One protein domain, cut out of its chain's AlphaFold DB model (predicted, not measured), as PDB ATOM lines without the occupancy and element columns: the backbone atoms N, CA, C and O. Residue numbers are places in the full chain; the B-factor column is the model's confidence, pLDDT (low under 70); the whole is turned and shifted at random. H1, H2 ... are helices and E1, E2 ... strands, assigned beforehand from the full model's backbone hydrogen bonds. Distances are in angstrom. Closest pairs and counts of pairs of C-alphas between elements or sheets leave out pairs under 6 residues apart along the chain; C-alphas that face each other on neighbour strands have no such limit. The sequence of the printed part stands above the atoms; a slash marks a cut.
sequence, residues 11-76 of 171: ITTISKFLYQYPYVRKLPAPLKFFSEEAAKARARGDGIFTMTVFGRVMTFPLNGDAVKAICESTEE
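What this domain is: This is residues 11 to 76 of the 171 residues of the protein "Cytochrome P450" of Pristionchus pacificus (UniProt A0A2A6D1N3). A two-stranded hairpin, E1 and E2, has H2 beside E1 and H3 at the end where E2 finishes, while residues 11 to 27, of which 11 to 20 belong to H1, stick out alone. The 66 printed residues run H1, H2, E1, E2, H3, with an antiparallel sheet, class mixed. The whole is loose, radius of gyration of the C-alphas 15.6 A, spanning 40 by 30 by 21 A.

Where its parts are: H1, residues 11 to 20, begins at C-alpha 11 (201.263, 166.233, 150.604) and is 14.0 A long. H2, 30 to 44, measures 21.6 A; E1, 48 to 53, 15.7 A; E2, 56 to 61, 16.3 A. H3, 64 to 72, measures 11.9 A and ends at C-alpha 72 (199.182, 141.791, 178.374).

How they stand to each other: H1 is apart from H2. The closest C-alphas of H2 and E1, Ala 41 and Phe 49, are 6.1 A apart. In the hairpin E1 and E2, at 156 degrees, N 49 and O 60 are 2.9 A apart, within hydrogen-bond range. The closest C-alphas of E2 and H3, Pro 61 and Val 67, are 5.7 A apart. In H1, H2 and H3 every O i to N i+4 pair is within hydrogen-bond range.

The domain as a whole: The farthest C-alphas, Pro 22 and Thr 74, are 42.5 A apart. The printed part has no cut and no long link. pLDDT is under 70 at residue 15 and residues 18 to 31.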
ATOM      1  N   ILE A  11     202.614 166.584 151.064       74.38
ATOM      2  CA  ILE A  11     201.263 166.233 150.604       74.38
ATOM      3  C   ILE A  11     201.263 166.027 149.091       74.38
ATOM      4  O   ILE A  11     200.709 165.045 148.609       74.38
ATOM      5  N   THR A  12     201.916 166.908 148.333       76.94
ATOM      6  CA  THR A  12     201.972 166.786 146.869       76.94
ATOM      7  C   THR A  12     202.879 165.652 146.396       76.94
ATOM      8  O   THR A  12     202.579 165.024 145.385       76.94
ATOM      9  N   THR A  13     203.957 165.349 147.117       76.00
ATOM     10  CA  THR A  13     204.881 164.260 146.768       76.00
ATOM     11  C   THR A  13     204.271 162.901 147.091       76.00
ATOM     12  O   THR A  13     204.287 162.011 146.244       76.00
ATOM     13  N   ILE A  14     203.652 162.755 148.267       72.44
ATOM     14  CA  ILE A  14     202.918 161.543 148.645       72.44
ATOM     15  C   ILE A  14     201.693 161.373 147.750       72.44
ATOM     16  O   ILE A  14     201.458 160.268 147.271       72.44
ATOM     17  N   SER A  15     200.939 162.438 147.453       66.50
ATOM     18  CA  SER A  15     199.784 162.309 146.562       66.50
ATOM     19  C   SER A  15     200.223 161.871 145.169       66.50
ATOM     20  O   SER A  15     199.705 160.878 144.672       66.50
ATOM     21  N   LYS A  16     201.235 162.508 144.567       72.19
ATOM     22  CA  LYS A  16     201.771 162.101 143.257       72.19
ATOM     23  C   LYS A  16     202.305 160.671 143.270       72.19
ATOM     24  O   LYS A  16     202.023 159.933 142.336       72.19
ATOM     25  N   PHE A  17     203.000 160.256 144.327       71.25
ATOM     26  CA  PHE A  17     203.464 158.878 144.497       71.25
ATOM     27  C   PHE A  17     202.298 157.877 144.562       71.25
ATOM     28  O   PHE A  17     202.335 156.841 143.901       71.25
ATOM     29  N   LEU A  18     201.227 158.213 145.286       61.06
ATOM     30  CA  LEU A  18     200.009 157.400 145.363       61.06
ATOM     31  C   LEU A  18     199.214 157.400 144.042       61.06
ATOM     32  O   LEU A  18     198.621 156.380 143.694       61.06
ATOM     33  N   TYR A  19     199.226 158.501 143.281       62.12
ATOM     34  CA  TYR A  19     198.581 158.617 141.966       62.12
ATOM     35  C   TYR A  19     199.386 157.965 140.825       62.12
ATOM     36  O   TYR A  19     198.801 157.637 139.794       62.12
ATOM     37  N   GLN A  20     200.695 157.743 140.998       69.12
ATOM     38  CA  GLN A  20     201.585 157.151 139.985       69.12
ATOM     39  C   GLN A  20     201.329 155.648 139.766       69.12
ATOM     40  O   GLN A  20     201.643 155.120 138.700       69.12
ATOM     41  N   TYR A  21     200.738 154.946 140.740       58.28
ATOM     42  CA  TYR A  21     200.460 153.514 140.632       58.28
ATOM     43  C   TYR A  21     198.984 153.251 140.268       58.28
ATOM     44  O   TYR A  21     198.109 153.338 141.135       58.28
ATOM     45  N   PRO A  22     198.667 152.832 139.025       56.88
ATOM     46  CA  PRO A  22     197.289 152.571 138.580       56.88
ATOM     47  C   PRO A  22     196.603 151.401 139.312       56.88
ATOM     48  O   PRO A  22     195.394 151.210 139.181       56.88
ATOM     49  N   TYR A  23     197.353 150.639 140.114       49.38
ATOM     50  CA  TYR A  23     196.837 149.595 141.001       49.38
ATOM     51  C   TYR A  23     196.060 150.148 142.209       49.38
ATOM     52  O   TYR A  23     195.101 149.520 142.651       49.38
ATOM     53  N   VAL A  24     196.395 151.346 142.703       57.41
ATOM     54  CA  VAL A  24     195.794 151.931 143.923       57.41
ATOM     55  C   VAL A  24     194.332 152.345 143.710       57.41
ATOM     56  O   VAL A  24     193.539 152.328 144.644       57.41
ATOM     57  N   ARG A  25     193.937 152.641 142.465       54.44
ATOM     58  CA  ARG A  25     192.557 153.000 142.087       54.44
ATOM     59  C   ARG A  25     191.616 151.793 141.969       54.44
ATOM     60  O   ARG A  25     190.408 151.957 142.110       54.44
ATOM     61  N   LYS A  26     192.159 150.609 141.654       57.75
ATOM     62  CA  LYS A  26     191.402 149.348 141.512       57.75
ATOM     63  C   LYS A  26     191.326 148.550 142.808       57.75
ATOM     64  O   LYS A  26     190.478 147.672 142.922       57.75
ATOM     65  N   LEU A  27     192.197 148.847 143.768       55.47
ATOM     66  CA  LEU A  27     192.049 148.338 145.118       55.47
ATOM     67  C   LEU A  27     190.765 148.945 145.705       55.47
ATOM     68  O   LEU A  27     190.611 150.172 145.654       55.47
ATOM     69  N   PRO A  28     189.829 148.142 146.252       59.84
ATOM     70  CA  PRO A  28     188.821 148.709 147.136       59.84
ATOM     71  C   PRO A  28     189.591 149.543 148.162       59.84
ATOM     72  O   PRO A  28     190.634 149.079 148.631       59.84
ATOM     73  N   ALA A  29     189.154 150.791 148.400       65.44
ATOM     74  CA  ALA A  29     189.857 151.746 149.268       65.44
ATOM     75  C   ALA A  29     190.483 150.979 150.435       65.44
ATOM     76  O   ALA A  29     189.748 150.185 151.006       65.44
ATOM     77  N   PRO A  30     191.779 151.116 150.764       66.94
ATOM     78  CA  PRO A  30     192.505 150.134 151.580       66.94
ATOM     79  C   PRO A  30     191.734 149.679 152.831       66.94
ATOM     80  O   PRO A  30     191.704 148.499 153.151       66.94
ATOM     81  N   LEU A  31     190.986 150.590 153.457       66.94
ATOM     82  CA  LEU A  31     190.012 150.316 154.521       66.94
ATOM     83  C   LEU A  31     188.938 149.253 154.191       66.94
ATOM     84  O   LEU A  31     188.698 148.361 154.999       66.94
ATOM     85  N   LYS A  32     188.296 149.328 153.021       76.44
ATOM     86  CA  LYS A  32     187.309 148.355 152.530       76.44
ATOM     87  C   LYS A  32     187.912 146.960 152.391       76.44
ATOM     88  O   LYS A  32     187.307 146.008 152.871       76.44
ATOM     89  N   PHE A  33     189.124 146.855 151.840       81.25
ATOM     90  CA  PHE A  33     189.845 145.583 151.760       81.25
ATOM     91  C   PHE A  33     190.011 144.941 153.146       81.25
ATOM     92  O   PHE A  33     189.601 143.800 153.351       81.25
ATOM     93  N   PHE A  34     190.530 145.701 154.121       78.31
ATOM     94  CA  PHE A  34     190.677 145.210 155.495       78.31
ATOM     95  C   PHE A  34     189.330 144.811 156.109       78.31
ATOM     96  O   PHE A  34     189.259 143.804 156.806       78.31
ATOM     97  N   SER A  35     188.259 145.563 155.842       79.69
ATOM     98  CA  SER A  35     186.932 145.262 156.389       79.69
ATOM     99  C   SER A  35     186.322 143.975 155.824       79.69
ATOM    100  O   SER A  35     185.750 143.189 156.579       79.69
ATOM    101  N   GLU A  36     186.481 143.729 154.523       85.94
ATOM    102  CA  GLU A  36     185.937 142.555 153.839       85.94
ATOM    103  C   GLU A  36     186.699 141.289 154.228       85.94
ATOM    104  O   GLU A  36     186.094 140.266 154.545       85.94
ATOM    105  N   GLU A  37     188.029 141.355 154.269       82.94
ATOM    106  CA  GLU A  37     188.847 140.220 154.688       82.94
ATOM    107  C   GLU A  37     188.678 139.902 156.177       82.94
ATOM    108  O   GLU A  37     188.559 138.734 156.553       82.94
ATOM    109  N   ALA A  38     188.550 140.930 157.021       84.31
ATOM    110  CA  ALA A  38     188.169 140.744 158.413       84.31
ATOM    111  C   ALA A  38     186.786 140.086 158.538       84.31
ATOM    112  O   ALA A  38     186.600 139.220 159.388       84.31
ATOM    113  N   ALA A  39     185.812 140.452 157.697       85.81
ATOM    114  CA  ALA A  39     184.490 139.822 157.698       85.81
ATOM    115  C   ALA A  39     184.556 138.340 157.291       85.81
ATOM    116  O   ALA A  39     183.939 137.502 157.947       85.81
ATOM    117  N   LYS A  40     185.357 137.995 156.275       87.44
ATOM    118  CA  LYS A  40     185.594 136.598 155.872       87.44
ATOM    119  C   LYS A  40     186.275 135.791 156.978       87.44
ATOM    120  O   LYS A  40     185.862 134.670 157.246       87.44
ATOM    121  N   ALA A  41     187.290 136.356 157.630       85.81
ATOM    122  CA  ALA A  41     187.986 135.712 158.743       85.81
ATOM    123  C   ALA A  41     187.067 135.495 159.957       85.81
ATOM    124  O   ALA A  41     187.032 134.399 160.507       85.81
ATOM    125  N   ARG A  42     186.217 136.479 160.291       86.62
ATOM    126  CA  ARG A  42     185.179 136.314 161.321       86.62
ATOM    127  C   ARG A  42     184.162 135.233 160.959       86.62
ATOM    128  O   ARG A  42     183.783 134.458 161.827       86.62
ATOM    129  N   ALA A  43     183.746 135.146 159.693       88.88
ATOM    130  CA  ALA A  43     182.812 134.117 159.228       88.88
ATOM    131  C   ALA A  43     183.394 132.694 159.307       88.88
ATOM    132  O   ALA A  43     182.645 131.742 159.505       88.88
ATOM    133  N   ARG A  44     184.722 132.546 159.192       88.44
ATOM    134  CA  ARG A  44     185.428 131.275 159.428       88.44
ATOM    135  C   ARG A  44     185.551 130.909 160.912       88.44
ATOM    136  O   ARG A  44     185.878 129.769 161.216       88.44
ATOM    137  N   GLY A  45     185.277 131.849 161.817       86.69
ATOM    138  CA  GLY A  45     185.503 131.692 163.255       86.69
ATOM    139  C   GLY A  45     186.940 131.996 163.692       86.69
ATOM    140  O   GLY A  45     187.286 131.746 164.844       86.69
ATOM    141  N   ASP A  46     187.772 132.556 162.810       85.31
ATOM    142  CA  ASP A  46     189.151 132.911 163.135       85.31
ATOM    143  C   ASP A  46     189.177 134.191 163.988       85.31
ATOM    144  O   ASP A  46     188.629 135.229 163.610       85.31
ATOM    145  N   GLY A  47     189.856 134.151 165.138       83.94
ATOM    146  CA  GLY A  47     190.060 135.335 165.987       83.94
ATOM    147  C   GLY A  47     191.172 136.272 165.503       83.94
ATOM    148  O   GLY A  47     191.342 137.370 166.045       83.94
ATOM    149  N   ILE A  48     191.941 135.844 164.498       87.31
ATOM    150  CA  ILE A  48     193.107 136.544 163.960       87.31
ATOM    151  C   ILE A  48     193.035 136.503 162.437       87.31
ATOM    152  O   ILE A  48     192.749 135.472 161.835       87.31
ATOM    153  N   PHE A  49     193.324 137.638 161.817       86.81
ATOM    154  CA  PHE A  49     193.449 137.771 160.379       86.81
ATOM    155  C   PHE A  49     194.906 138.020 160.002       86.81
ATOM    156  O   PHE A  49     195.516 138.977 160.470       86.81
ATOM    157  N   THR A  50     195.453 137.179 159.129       85.12
ATOM    158  CA  THR A  50     196.847 137.274 158.692       85.12
ATOM    159  C   THR A  50     196.908 137.547 157.199       85.12
ATOM    160  O   THR A  50     196.267 136.850 156.413       85.12
ATOM    161  N   MET A  51     197.708 138.531 156.795       82.50
ATOM    162  CA  MET A  51     198.023 138.779 155.389       82.50
ATOM    163  C   MET A  51     199.524 138.953 155.189       82.50
ATOM    164  O   MET A  51     200.218 139.524 156.029       82.50
ATOM    165  N   THR A  52     200.023 138.511 154.039       83.12
ATOM    166  CA  THR A  52     201.403 138.777 153.631       83.12
ATOM    167  C   THR A  52     201.427 140.033 152.777       83.12
ATOM    168  O   THR A  52     200.883 140.053 151.675       83.12
ATOM    169  N   VAL A  53     202.061 141.088 153.281       79.12
ATOM    170  CA  VAL A  53     202.191 142.380 152.603       79.12
ATOM    171  C   VAL A  53     203.658 142.803 152.627       79.12
ATOM    172  O   VAL A  53     204.320 142.732 153.657       79.12
ATOM    173  N   PHE A  54     204.198 143.202 151.469       72.88
ATOM    174  CA  PHE A  54     205.614 143.577 151.297       72.88
ATOM    175  C   PHE A  54     206.620 142.522 151.808       72.88
ATOM    176  O   PHE A  54     207.647 142.859 152.393       72.88
ATOM    177  N   GLY A  55     206.318 141.230 151.618       78.88
ATOM    178  CA  GLY A  55     207.178 140.127 152.075       78.88
ATOM    179  C   GLY A  55     207.230 139.951 153.597       78.88
ATOM    180  O   GLY A  55     208.014 139.145 154.090       78.88
ATOM    181  N   ARG A  56     206.400 140.687 154.345       74.50
ATOM    182  CA  ARG A  56     206.210 140.539 155.788       74.50
ATOM    183  C   ARG A  56     204.811 140.016 156.071       74.50
ATOM    184  O   ARG A  56     203.852 140.351 155.378       74.50
ATOM    185  N   VAL A  57     204.704 139.187 157.097       84.50
ATOM    186  CA  VAL A  57     203.420 138.688 157.579       84.50
ATOM    187  C   VAL A  57     202.883 139.692 158.593       84.50
ATOM    188  O   VAL A  57     203.520 139.940 159.612       84.50
ATOM    189  N   MET A  58     201.731 140.283 158.291       83.00
ATOM    190  CA  MET A  58     201.016 141.203 159.170       83.00
ATOM    191  C   MET A  58     199.824 140.471 159.780       83.00
ATOM    192  O   MET A  58     198.966 139.961 159.055       83.00
ATOM    193  N   THR A  59     199.773 140.421 161.108       85.94
ATOM    194  CA  THR A  59     198.701 139.780 161.876       85.94
ATOM    195  C   THR A  59     197.828 140.832 162.546       85.94
ATOM    196  O   THR A  59     198.319 141.671 163.300       85.94
ATOM    197  N   PHE A  60     196.526 140.764 162.303       87.62
ATOM    198  CA  PHE A  60     195.522 141.672 162.837       87.62
ATOM    199  C   PHE A  60     194.580 140.907 163.776       87.62
ATOM    200  O   PHE A  60     193.884 139.992 163.324       87.62
ATOM    201  N   PRO A  61     194.522 141.249 165.073       89.56
ATOM    202  CA  PRO A  61     193.555 140.651 165.984       89.56
ATOM    203  C   PRO A  61     192.141 141.157 165.660       89.56
ATOM    204  O   PRO A  61     191.919 142.357 165.493       89.56
ATOM    205  N   LEU A  62     191.176 140.241 165.561       89.31
ATOM    206  CA  LEU A  62     189.778 140.561 165.240       89.31
ATOM    207  C   LEU A  62     188.880 140.627 166.476       89.31
ATOM    208  O   LEU A  62     187.846 141.298 166.429       89.31
ATOM    209  N   ASN A  63     189.287 139.940 167.547       88.75
ATOM    210  CA  ASN A  63     188.548 139.784 168.797       88.75
ATOM    211  C   ASN A  63     189.276 140.454 169.966       88.75
ATOM    212  O   ASN A  63     190.506 140.551 169.974       88.75
ATOM    213  N   GLY A  64     188.511 140.843 170.991       89.00
ATOM    214  CA  GLY A  64     189.049 141.442 172.214       89.00
ATOM    215  C   GLY A  64     190.047 140.539 172.943       89.00
ATOM    216  O   GLY A  64     191.081 141.026 173.386       89.00
ATOM    217  N   ASP A  65     189.802 139.227 172.983       89.06
ATOM    218  CA  ASP A  65     190.688 138.270 173.663       89.06
ATOM    219  C   ASP A  65     192.065 138.167 172.991       89.06
ATOM    220  O   ASP A  65     193.092 138.121 173.667       89.06
ATOM    221  N   ALA A  66     192.101 138.214 171.655       87.94
ATOM    222  CA  ALA A  66     193.349 138.215 170.894       87.94
ATOM    223  C   ALA A  66     194.139 139.516 171.109       87.94
ATOM    224  O   ALA A  66     195.356 139.484 171.276       87.94
ATOM    225  N   VAL A  67     193.448 140.664 171.160       89.44
ATOM    226  CA  VAL A  67     194.075 141.953 171.504       89.44
ATOM    227  C   VAL A  67     194.630 141.914 172.925       89.44
ATOM    228  O   VAL A  67     195.760 142.336 173.154       89.44
ATOM    229  N   LYS A  68     193.854 141.382 173.875       89.81
ATOM    230  CA  LYS A  68     194.230 141.282 175.284       89.81
ATOM    231  C   LYS A  68     195.508 140.463 175.459       89.81
ATOM    232  O   LYS A  68     196.433 140.951 176.096       89.81
ATOM    233  N   ALA A  69     195.599 139.296 174.823       88.38
ATOM    234  CA  ALA A  69     196.796 138.457 174.871       88.38
ATOM    235  C   ALA A  69     198.061 139.198 174.397       88.38
ATOM    236  O   ALA A  69     199.117 139.078 175.013       88.38
ATOM    237  N   ILE A  70     197.950 140.014 173.343       87.19
ATOM    238  CA  ILE A  70     199.068 140.819 172.830       87.19
ATOM    239  C   ILE A  70     199.399 141.967 173.795       87.19
ATOM    240  O   ILE A  70     200.563 142.188 174.118       87.19
ATOM    241  N   CYS A  71     198.390 142.695 174.280       86.06
ATOM    242  CA  CYS A  71     198.583 143.853 175.157       86.06
ATOM    243  C   CYS A  71     199.058 143.494 176.574       86.06
ATOM    244  O   CYS A  71     199.703 144.324 177.211       86.06
ATOM    245  N   GLU A  72     198.731 142.301 177.073       87.31
ATOM    246  CA  GLU A  72     199.182 141.791 178.374       87.31
ATOM    247  C   GLU A  72     200.550 141.101 178.297       87.31
ATOM    248  O   GLU A  72     201.189 140.878 179.328       87.31
ATOM    249  N   SER A  73     201.028 140.785 177.089       85.44
ATOM    250  CA  SER A  73     202.343 140.176 176.910       85.44
ATOM    251  C   SER A  73     203.453 141.099 177.428       85.44
ATOM    252  O   SER A  73     203.482 142.304 177.175       85.44
ATOM    253  N   THR A  74     204.380 140.523 178.195       82.44
ATOM    254  CA  THR A  74     205.553 141.240 178.732       82.44
ATOM    255  C   THR A  74     206.795 141.037 177.852       82.44
ATOM    256  O   THR A  74     207.837 141.633 178.101       82.44
ATOM    257  N   GLU A  75     206.695 140.215 176.808       81.44
ATOM    258  CA  GLU A  75     207.789 139.945 175.868       81.44
ATOM    259  C   GLU A  75     207.795 140.965 174.715       81.44
ATOM    260  O   GLU A  75     208.822 141.577 174.431       81.44
ATOM    261  N   GLU A  76     206.629 141.264 174.132       76.38
ATOM    262  CA  GLU A  76     206.478 142.155 172.970       76.38
ATOM    263  C   GLU A  76     206.221 143.622 173.372       76.38
ATOM    264  O   GLU A  76     205.298 144.292 172.906       76.38
TER     265      GLU A  76